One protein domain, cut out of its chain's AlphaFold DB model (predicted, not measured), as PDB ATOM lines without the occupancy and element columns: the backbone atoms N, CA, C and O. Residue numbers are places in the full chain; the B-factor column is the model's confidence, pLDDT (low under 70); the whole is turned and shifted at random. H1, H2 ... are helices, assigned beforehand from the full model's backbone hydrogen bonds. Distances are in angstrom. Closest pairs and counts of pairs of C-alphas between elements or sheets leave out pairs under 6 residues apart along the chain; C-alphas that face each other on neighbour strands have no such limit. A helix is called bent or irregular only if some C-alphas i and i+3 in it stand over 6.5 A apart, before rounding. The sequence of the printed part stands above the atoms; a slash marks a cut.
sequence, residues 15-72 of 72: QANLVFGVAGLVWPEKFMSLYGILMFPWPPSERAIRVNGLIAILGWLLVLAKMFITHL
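Overview. This is residues 15 to 72 of the 72 residues of an uncharacterized protein of Acidobacteria bacterium 13_1_20CM_4_56_7 (UniProt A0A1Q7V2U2). One long helix, H3, makes the length of the domain; the shorter H1 packs side by side with part of it, running the opposite way, and H2 crosses near the end where H3 begins. The last part of H3, residues 62 to 71, sticks out as a free arm together with Leu 72. The printed part has 58 residues with three named helices, in the order H1, H2, H3 along the chain, and no named strand; the class is all helix. The whole is loose, with a radius of gyration of the C-alphas of 13.2 A, and elongated, spanning 42 by 22 by 16 A.

Arrangement. H3, residues 46 to 71, is the longest helix. It touches H1, residues 15 to 26, with its residues 49 to 60 alone. The closest C-alphas of these two helices, those of Gly 21 and Gly 53, are 3.5 A apart. H1 and H3 run opposite ways at a shallow tilt of 31 degrees. H3 also touches H2, residues 28 to 38, with its residues 46 to 50 alone. The closest C-alphas of this pair are those of Pro 28 and Glu 46, at 6.1 A. The lines of H2 and H3 are about perpendicular, at 77 degrees. H1 and H2 are close but not clearly touching, with 2 pairs of C-alphas within 8 A, the closest those of Gly 24 and Phe 31 at 6.0 A. They run opposite ways at a steep tilt of 53 degrees. In H1 and H3 every O i to N i+4 pair is within hydrogen-bond range, and in H2 5 of 7 are.

Along the chain. H3 has 26 residues and measures 37.9 A from C-alpha 46 at (-33.258, 48.977, -50.992) to C-alpha 71 at (-59.666, 40.929, -25.047). H1, 12 residues from Gln 15 to Val 26, begins at C-alpha 15 at (-54.162, 45.778, -43.883) and measures 16.1 A. H2, 11 residues from Pro 28 to Leu 38, measures 13.8 A; it is neither bent nor irregular, but only just: C-alphas 30 and 33 are 6.3 A apart.

Size, cuts and confidence. The two C-alphas farthest apart in the domain are those of Pro 43 and Leu 72, at 42.7 A. Without residues 62 to 72, which stand free, the body has 47 residues and spans 28 by 18 by 16 A. The printed part has no cut and ends at residue 72, the chain's last. The link from H1 to H2 is tight, with 1 residue, and the link from H2 to H3 is short, with 7. The mean pLDDT of the printed part is 71.7; 26 residues are under 70, among them residues 27 to 33 and 38 to 50.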
ATOM      1  N   GLN A  15     -54.308  46.424 -42.574       78.56
ATOM      2  CA  GLN A  15     -54.162  45.778 -43.883       78.56
ATOM      3  C   GLN A  15     -53.271  46.584 -44.831       78.56
ATOM      4  O   GLN A  15     -52.426  46.004 -45.509       78.56
ATOM      5  N   ALA A  16     -53.401  47.912 -44.845       74.75
ATOM      6  CA  ALA A  16     -52.562  48.782 -45.658       74.75
ATOM      7  C   ALA A  16     -51.085  48.672 -45.257       74.75
ATOM      8  O   ALA A  16     -50.244  48.548 -46.141       74.75
ATOM      9  N   ASN A  17     -50.763  48.624 -43.957       75.56
ATOM     10  CA  ASN A  17     -49.398  48.383 -43.471       75.56
ATOM     11  C   ASN A  17     -48.857  47.021 -43.915       75.56
ATOM     12  O   ASN A  17     -47.708  46.921 -44.339       75.56
ATOM     13  N   LEU A  18     -49.680  45.973 -43.853       76.38
ATOM     14  CA  LEU A  18     -49.264  44.632 -44.253       76.38
ATOM     15  C   LEU A  18     -49.023  44.544 -45.769       76.38
ATOM     16  O   LEU A  18     -48.002  44.010 -46.201       76.38
ATOM     17  N   VAL A  19     -49.904  45.143 -46.576       77.38
ATOM     18  CA  VAL A  19     -49.751  45.227 -48.036       77.38
ATOM     19  C   VAL A  19     -48.548  46.089 -48.415       77.38
ATOM     20  O   VAL A  19     -47.767  45.671 -49.261       77.38
ATOM     21  N   PHE A  20     -48.337  47.237 -47.765       70.88
ATOM     22  CA  PHE A  20     -47.144  48.065 -47.979       70.88
ATOM     23  C   PHE A  20     -45.860  47.327 -47.594       70.88
ATOM     24  O   PHE A  20     -44.868  47.414 -48.316       70.88
ATOM     25  N   GLY A  21     -45.875  46.574 -46.492       73.38
ATOM     26  CA  GLY A  21     -44.715  45.814 -46.045       73.38
ATOM     27  C   GLY A  21     -44.346  44.670 -46.981       73.38
ATOM     28  O   GLY A  21     -43.175  44.524 -47.339       73.38
ATOM     29  N   VAL A  22     -45.339  43.912 -47.451       75.06
ATOM     30  CA  VAL A  22     -45.135  42.852 -48.449       75.06
ATOM     31  C   VAL A  22     -44.730  43.447 -49.796       75.06
ATOM     32  O   VAL A  22     -43.792  42.959 -50.419       75.06
ATOM     33  N   ALA A  23     -45.370  44.529 -50.238       73.81
ATOM     34  CA  ALA A  23     -45.065  45.156 -51.519       73.81
ATOM     35  C   ALA A  23     -43.662  45.791 -51.547       73.81
ATOM     36  O   ALA A  23     -42.964  45.667 -52.552       73.81
ATOM     37  N   GLY A  24     -43.204  46.374 -50.432       68.44
ATOM     38  CA  GLY A  24     -41.825  46.845 -50.270       68.44
ATOM     39  C   GLY A  24     -40.781  45.718 -50.253       68.44
ATOM     40  O   GLY A  24     -39.635  45.942 -50.641       68.44
ATOM     41  N   LEU A  25     -41.166  44.498 -49.853       69.88
ATOM     42  CA  LEU A  25     -40.300  43.312 -49.907       69.88
ATOM     43  C   LEU A  25     -40.264  42.665 -51.302       69.88
ATOM     44  O   LEU A  25     -39.198  42.254 -51.754       69.88
ATOM     45  N   VAL A  26     -41.425  42.556 -51.958       75.19
ATOM     46  CA  VAL A  26     -41.606  41.863 -53.247       75.19
ATOM     47  C   VAL A  26     -41.163  42.733 -54.426       75.19
ATOM     48  O   VAL A  26     -40.575  42.220 -55.375       75.19
ATOM     49  N   TRP A  27     -41.411  44.045 -54.370       69.12
ATOM     50  CA  TRP A  27     -41.064  44.985 -55.441       69.12
ATOM     51  C   TRP A  27     -40.343  46.240 -54.924       69.12
ATOM     52  O   TRP A  27     -40.857  47.357 -55.043       69.12
ATOM     53  N   PRO A  28     -39.112  46.086 -54.395       66.75
ATOM     54  CA  PRO A  28     -38.341  47.209 -53.869       66.75
ATOM     55  C   PRO A  28     -38.069  48.279 -54.936       66.75
ATOM     56  O   PRO A  28     -38.171  49.462 -54.635       66.75
ATOM     57  N   GLU A  29     -37.823  47.890 -56.192       68.94
ATOM     58  CA  GLU A  29     -37.509  48.818 -57.291       68.94
ATOM     59  C   GLU A  29     -38.670  49.766 -57.633       68.94
ATOM     60  O   GLU A  29     -38.474  50.973 -57.765       68.94
ATOM     61  N   LYS A  30     -39.907  49.253 -57.729       69.94
ATOM     62  CA  LYS A  30     -41.088  50.095 -58.008       69.94
ATOM     63  C   LYS A  30     -41.453  50.976 -56.819       69.94
ATOM     64  O   LYS A  30     -41.913  52.102 -56.999       69.94
ATOM     65  N   PHE A  31     -41.233  50.472 -55.608       68.38
ATOM     66  CA  PHE A  31     -41.473  51.229 -54.388       68.38
ATOM     67  C   PHE A  31     -40.386  52.263 -54.108       68.38
ATOM     68  O   PHE A  31     -40.664  53.229 -53.412       68.38
ATOM     69  N   MET A  32     -39.195  52.147 -54.693       67.12
ATOM     70  CA  MET A  32     -38.091  53.084 -54.477       67.12
ATOM     71  C   MET A  32     -38.427  54.523 -54.876       67.12
ATOM     72  O   MET A  32     -38.051  55.449 -54.163       67.12
ATOM     73  N   SER A  33     -39.203  54.724 -55.945       69.62
ATOM     74  CA  SER A  33     -39.696  56.056 -56.330       69.62
ATOM     75  C   SER A  33     -40.724  56.604 -55.331       69.62
ATOM     76  O   SER A  33     -40.639  57.764 -54.930       69.62
ATOM     77  N   LEU A  34     -41.646  55.756 -54.867       71.38
ATOM     78  CA  LEU A  34     -42.663  56.129 -53.880       71.38
ATOM     79  C   LEU A  34     -42.026  56.462 -52.522       71.38
ATOM     80  O   LEU A  34     -42.348  57.469 -51.900       71.38
ATOM     81  N   TYR A  35     -41.074  55.634 -52.094       66.62
ATOM     82  CA  TYR A  35     -40.283  55.831 -50.887       66.62
ATOM     83  C   TYR A  35     -39.324  57.010 -51.011       66.62
ATOM     84  O   TYR A  35     -39.093  57.676 -50.017       66.62
ATOM     85  N   GLY A  36     -38.811  57.327 -52.198       68.44
ATOM     86  CA  GLY A  36     -38.010  58.536 -52.408       68.44
ATOM     87  C   GLY A  36     -38.783  59.824 -52.115       68.44
ATOM     88  O   GLY A  36     -38.195  60.795 -51.649       68.44
ATOM     89  N   ILE A  37     -40.101  59.815 -52.325       71.19
ATOM     90  CA  ILE A  37     -40.992  60.924 -51.958       71.19
ATOM     91  C   ILE A  37     -41.389  60.821 -50.479       71.19
ATOM     92  O   ILE A  37     -41.360  61.816 -49.761       71.19
ATOM     93  N   LEU A  38     -41.735  59.618 -50.007       69.62
ATOM     94  CA  LEU A  38     -42.240  59.395 -48.648       69.62
ATOM     95  C   LEU A  38     -41.165  59.544 -47.557       69.62
ATOM     96  O   LEU A  38     -41.451  60.051 -46.478       69.62
ATOM     97  N   MET A  39     -39.941  59.087 -47.821       66.69
ATOM     98  CA  MET A  39     -38.785  59.167 -46.917       66.69
ATOM     99  C   MET A  39     -37.925  60.407 -47.167       66.69
ATOM    100  O   MET A  39     -36.841  60.510 -46.594       66.69
ATOM    101  N   PHE A  40     -38.375  61.351 -47.997       63.62
ATOM    102  CA  PHE A  40     -37.639  62.587 -48.241       63.62
ATOM    103  C   PHE A  40     -37.306  63.278 -46.903       63.62
ATOM    104  O   PHE A  40     -38.207  63.451 -46.079       63.62
ATOM    105  N   PRO A  41     -36.040  63.662 -46.640       64.75
ATOM    106  CA  PRO A  41     -34.894  63.780 -47.555       64.75
ATOM    107  C   PRO A  41     -33.905  62.590 -47.555       64.75
ATOM    108  O   PRO A  41     -32.804  62.708 -48.093       64.75
ATOM    109  N   TRP A  42     -34.231  61.465 -46.917       65.50
ATOM    110  CA  TRP A  42     -33.305  60.341 -46.761       65.50
ATOM    111  C   TRP A  42     -33.153  59.544 -48.068       65.50
ATOM    112  O   TRP A  42     -34.159  59.258 -48.721       65.50
ATOM    113  N   PRO A  43     -31.929  59.140 -48.467       62.69
ATOM    114  CA  PRO A  43     -31.728  58.392 -49.701       62.69
ATOM    115  C   PRO A  43     -32.512  57.069 -49.664       62.69
ATOM    116  O   PRO A  43     -32.299  56.255 -48.754       62.69
ATOM    117  N   PRO A  44     -33.405  56.826 -50.642       64.75
ATOM    118  CA  PRO A  44     -34.156  55.588 -50.719       64.75
ATOM    119  C   PRO A  44     -33.179  54.477 -51.109       64.75
ATOM    120  O   PRO A  44     -32.767  54.347 -52.254       64.75
ATOM    121  N   SER A  45     -32.741  53.706 -50.120       69.69
ATOM    122  CA  SER A  45     -31.925  52.514 -50.335       69.69
ATOM    123  C   SER A  45     -32.818  51.282 -50.262       69.69
ATOM    124  O   SER A  45     -33.758  51.238 -49.465       69.69
ATOM    125  N   GLU A  46     -32.510  50.243 -51.037       65.94
ATOM    126  CA  GLU A  46     -33.258  48.977 -50.992       65.94
ATOM    127  C   GLU A  46     -33.349  48.404 -49.570       65.94
ATOM    128  O   GLU A  46     -34.361  47.822 -49.179       65.94
ATOM    129  N   ARG A  47     -32.307  48.622 -48.753       67.69
ATOM    130  CA  ARG A  47     -32.315  48.280 -47.326       67.69
ATOM    131  C   ARG A  47     -33.339  49.091 -46.541       67.69
ATOM    132  O   ARG A  47     -34.061  48.495 -45.754       67.69
ATOM    133  N   ALA A  48     -33.427  50.403 -46.748       67.31
ATOM    134  CA  ALA A  48     -34.410  51.241 -46.062       67.31
ATOM    135  C   ALA A  48     -35.848  50.833 -46.412       67.31
ATOM    136  O   ALA A  48     -36.686  50.742 -45.521       67.31
ATOM    137  N   ILE A  49     -36.117  50.493 -47.676       68.31
ATOM    138  CA  ILE A  49     -37.437  50.024 -48.128       68.31
ATOM    139  C   ILE A  49     -37.794  48.689 -47.457       68.31
ATOM    140  O   ILE A  49     -38.879  48.551 -46.890       68.31
ATOM    141  N   ARG A  50     -36.856  47.729 -47.433       69.50
ATOM    142  CA  ARG A  50     -37.047  46.436 -46.750       69.50
ATOM    143  C   ARG A  50     -37.232  46.592 -45.240       69.50
ATOM    144  O   ARG A  50     -38.095  45.937 -44.664       69.50
ATOM    145  N   VAL A  51     -36.453  47.467 -44.602       71.81
ATOM    146  CA  VAL A  51     -36.579  47.773 -43.169       71.81
ATOM    147  C   VAL A  51     -37.929  48.418 -42.879       71.81
ATOM    148  O   VAL A  51     -38.578  48.039 -41.911       71.81
ATOM    149  N   ASN A  52     -38.406  49.324 -43.732       72.25
ATOM    150  CA  ASN A  52     -39.714  49.936 -43.530       72.25
ATOM    151  C   ASN A  52     -40.845  48.917 -43.698       72.25
ATOM    152  O   ASN A  52     -41.822  48.962 -42.954       72.25
ATOM    153  N   GLY A  53     -40.695  47.959 -44.617       71.81
ATOM    154  CA  GLY A  53     -41.638  46.852 -44.729       71.81
ATOM    155  C   GLY A  53     -41.636  45.928 -43.509       71.81
ATOM    156  O   GLY A  53     -42.700  45.538 -43.032       71.81
ATOM    157  N   LEU A  54     -40.464  45.664 -42.925       74.12
ATOM    158  CA  LEU A  54     -40.324  44.964 -41.642       74.12
ATOM    159  C   LEU A  54     -40.984  45.725 -40.485       74.12
ATOM    160  O   LEU A  54     -41.696  45.118 -39.689       74.12
ATOM    161  N   ILE A  55     -40.786  47.044 -40.403       76.31
ATOM    162  CA  ILE A  55     -41.409  47.895 -39.380       76.31
ATOM    163  C   ILE A  55     -42.935  47.899 -39.536       76.31
ATOM    164  O   ILE A  55     -43.641  47.820 -38.534       76.31
ATOM    165  N   ALA A  56     -43.455  47.918 -40.765       77.12
ATOM    166  CA  ALA A  56     -44.892  47.843 -41.018       77.12
ATOM    167  C   ALA A  56     -45.498  46.504 -40.547       77.12
ATOM    168  O   ALA A  56     -46.558  46.488 -39.919       77.12
ATOM    169  N   ILE A  57     -44.793  45.387 -40.767       77.81
ATOM    170  CA  ILE A  57     -45.187  44.057 -40.267       77.81
ATOM    171  C   ILE A  57     -45.097  43.992 -38.732       77.81
ATOM    172  O   ILE A  57     -45.996  43.461 -38.079       77.81
ATOM    173  N   LEU A  58     -44.050  44.566 -38.133       78.88
ATOM    174  CA  LEU A  58     -43.910  44.689 -36.675       78.88
ATOM    175  C   LEU A  58     -45.035  45.531 -36.060       78.88
ATOM    176  O   LEU A  58     -45.580  45.157 -35.023       78.88
ATOM    177  N   GLY A  59     -45.421  46.629 -36.714       77.81
ATOM    178  CA  GLY A  59     -46.559  47.456 -36.320       77.81
ATOM    179  C   GLY A  59     -47.876  46.682 -36.363       77.81
ATOM    180  O   GLY A  59     -48.670  46.771 -35.427       77.81
ATOM    181  N   TRP A  60     -48.079  45.860 -37.398       77.88
ATOM    182  CA  TRP A  60     -49.226  44.952 -37.498       77.88
ATOM    183  C   TRP A  60     -49.268  43.938 -36.344       77.88
ATOM    184  O   TRP A  60     -50.299  43.791 -35.687       77.88
ATOM    185  N   LEU A  61     -48.135  43.295 -36.040       79.25
ATOM    186  CA  LEU A  61     -47.993  42.361 -34.915       79.25
ATOM    187  C   LEU A  61     -48.271  43.027 -33.561       79.25
ATOM    188  O   LEU A  61     -48.968  42.451 -32.732       79.25
ATOM    189  N   LEU A  62     -47.763  44.244 -33.342       80.81
ATOM    190  CA  LEU A  62     -47.996  45.026 -32.122       80.81
ATOM    191  C   LEU A  62     -49.476  45.350 -31.925       80.81
ATOM    192  O   LEU A  62     -50.007  45.236 -30.821       80.81
ATOM    193  N   VAL A  63     -50.144  45.740 -33.004       78.19
ATOM    194  CA  VAL A  63     -51.580  46.003 -33.005       78.19
ATOM    195  C   VAL A  63     -52.371  44.735 -32.678       78.19
ATOM    196  O   VAL A  63     -53.267  44.776 -31.832       78.19
ATOM    197  N   LEU A  64     -52.016  43.613 -33.302       78.38
ATOM    198  CA  LEU A  64     -52.652  42.322 -33.061       78.38
ATOM    199  C   LEU A  64     -52.446  41.875 -31.606       78.38
ATOM    200  O   LEU A  64     -53.408  41.503 -30.938       78.38
ATOM    201  N   ALA A  65     -51.229  42.017 -31.079       81.62
ATOM    202  CA  ALA A  65     -50.914  41.741 -29.680       81.62
ATOM    203  C   ALA A  65     -51.724  42.629 -28.725       81.62
ATOM    204  O   ALA A  65     -52.296  42.124 -27.761       81.62
ATOM    205  N   LYS A  66     -51.844  43.934 -29.007       79.25
ATOM    206  CA  LYS A  66     -52.674  44.842 -28.202       79.25
ATOM    207  C   LYS A  66     -54.141  44.409 -28.209       79.25
ATOM    208  O   LYS A  66     -54.761  44.395 -27.149       79.25
ATOM    209  N   MET A  67     -54.696  44.055 -29.370       74.69
ATOM    210  CA  MET A  67     -56.072  43.553 -29.465       74.69
ATOM    211  C   MET A  67     -56.267  42.291 -28.623       74.69
ATOM    212  O   MET A  67     -57.228  42.230 -27.862       74.69
ATOM    213  N   PHE A  68     -55.336  41.338 -28.701       76.88
ATOM    214  CA  PHE A  68     -55.370  40.115 -27.899       76.88
ATOM    215  C   PHE A  68     -55.294  40.392 -26.395       76.88
ATOM    216  O   PHE A  68     -56.103  39.857 -25.651       76.88
ATOM    217  N   ILE A  69     -54.378  41.257 -25.951       80.38
ATOM    218  CA  ILE A  69     -54.236  41.630 -24.533       80.38
ATOM    219  C   ILE A  69     -55.481  42.361 -24.021       80.38
ATOM    220  O   ILE A  69     -55.864  42.185 -22.875       80.38
ATOM    221  N   THR A  70     -56.118  43.187 -24.854       70.56
ATOM    222  CA  THR A  70     -57.323  43.940 -24.456       70.56
ATOM    223  C   THR A  70     -58.568  43.047 -24.364       70.56
ATOM    224  O   THR A  70     -59.535  43.417 -23.705       70.56
ATOM    225  N   HIS A  71     -58.570  41.902 -25.052       56.62
ATOM    226  CA  HIS A  71     -59.666  40.929 -25.047       56.62
ATOM    227  C   HIS A  71     -59.464  39.761 -24.065       56.62
ATOM    228  O   HIS A  71     -60.371  38.934 -23.951       56.62
ATOM    229  N   LEU A  72     -58.307  39.685 -23.398       51.09
ATOM    230  CA  LEU A  72     -57.980  38.713 -22.350       51.09
ATOM    231  C   LEU A  72     -58.315  39.288 -20.967       51.09
ATOM    232  O   LEU A  72     -58.828  38.514 -20.131       51.09
TER     233      LEU A  72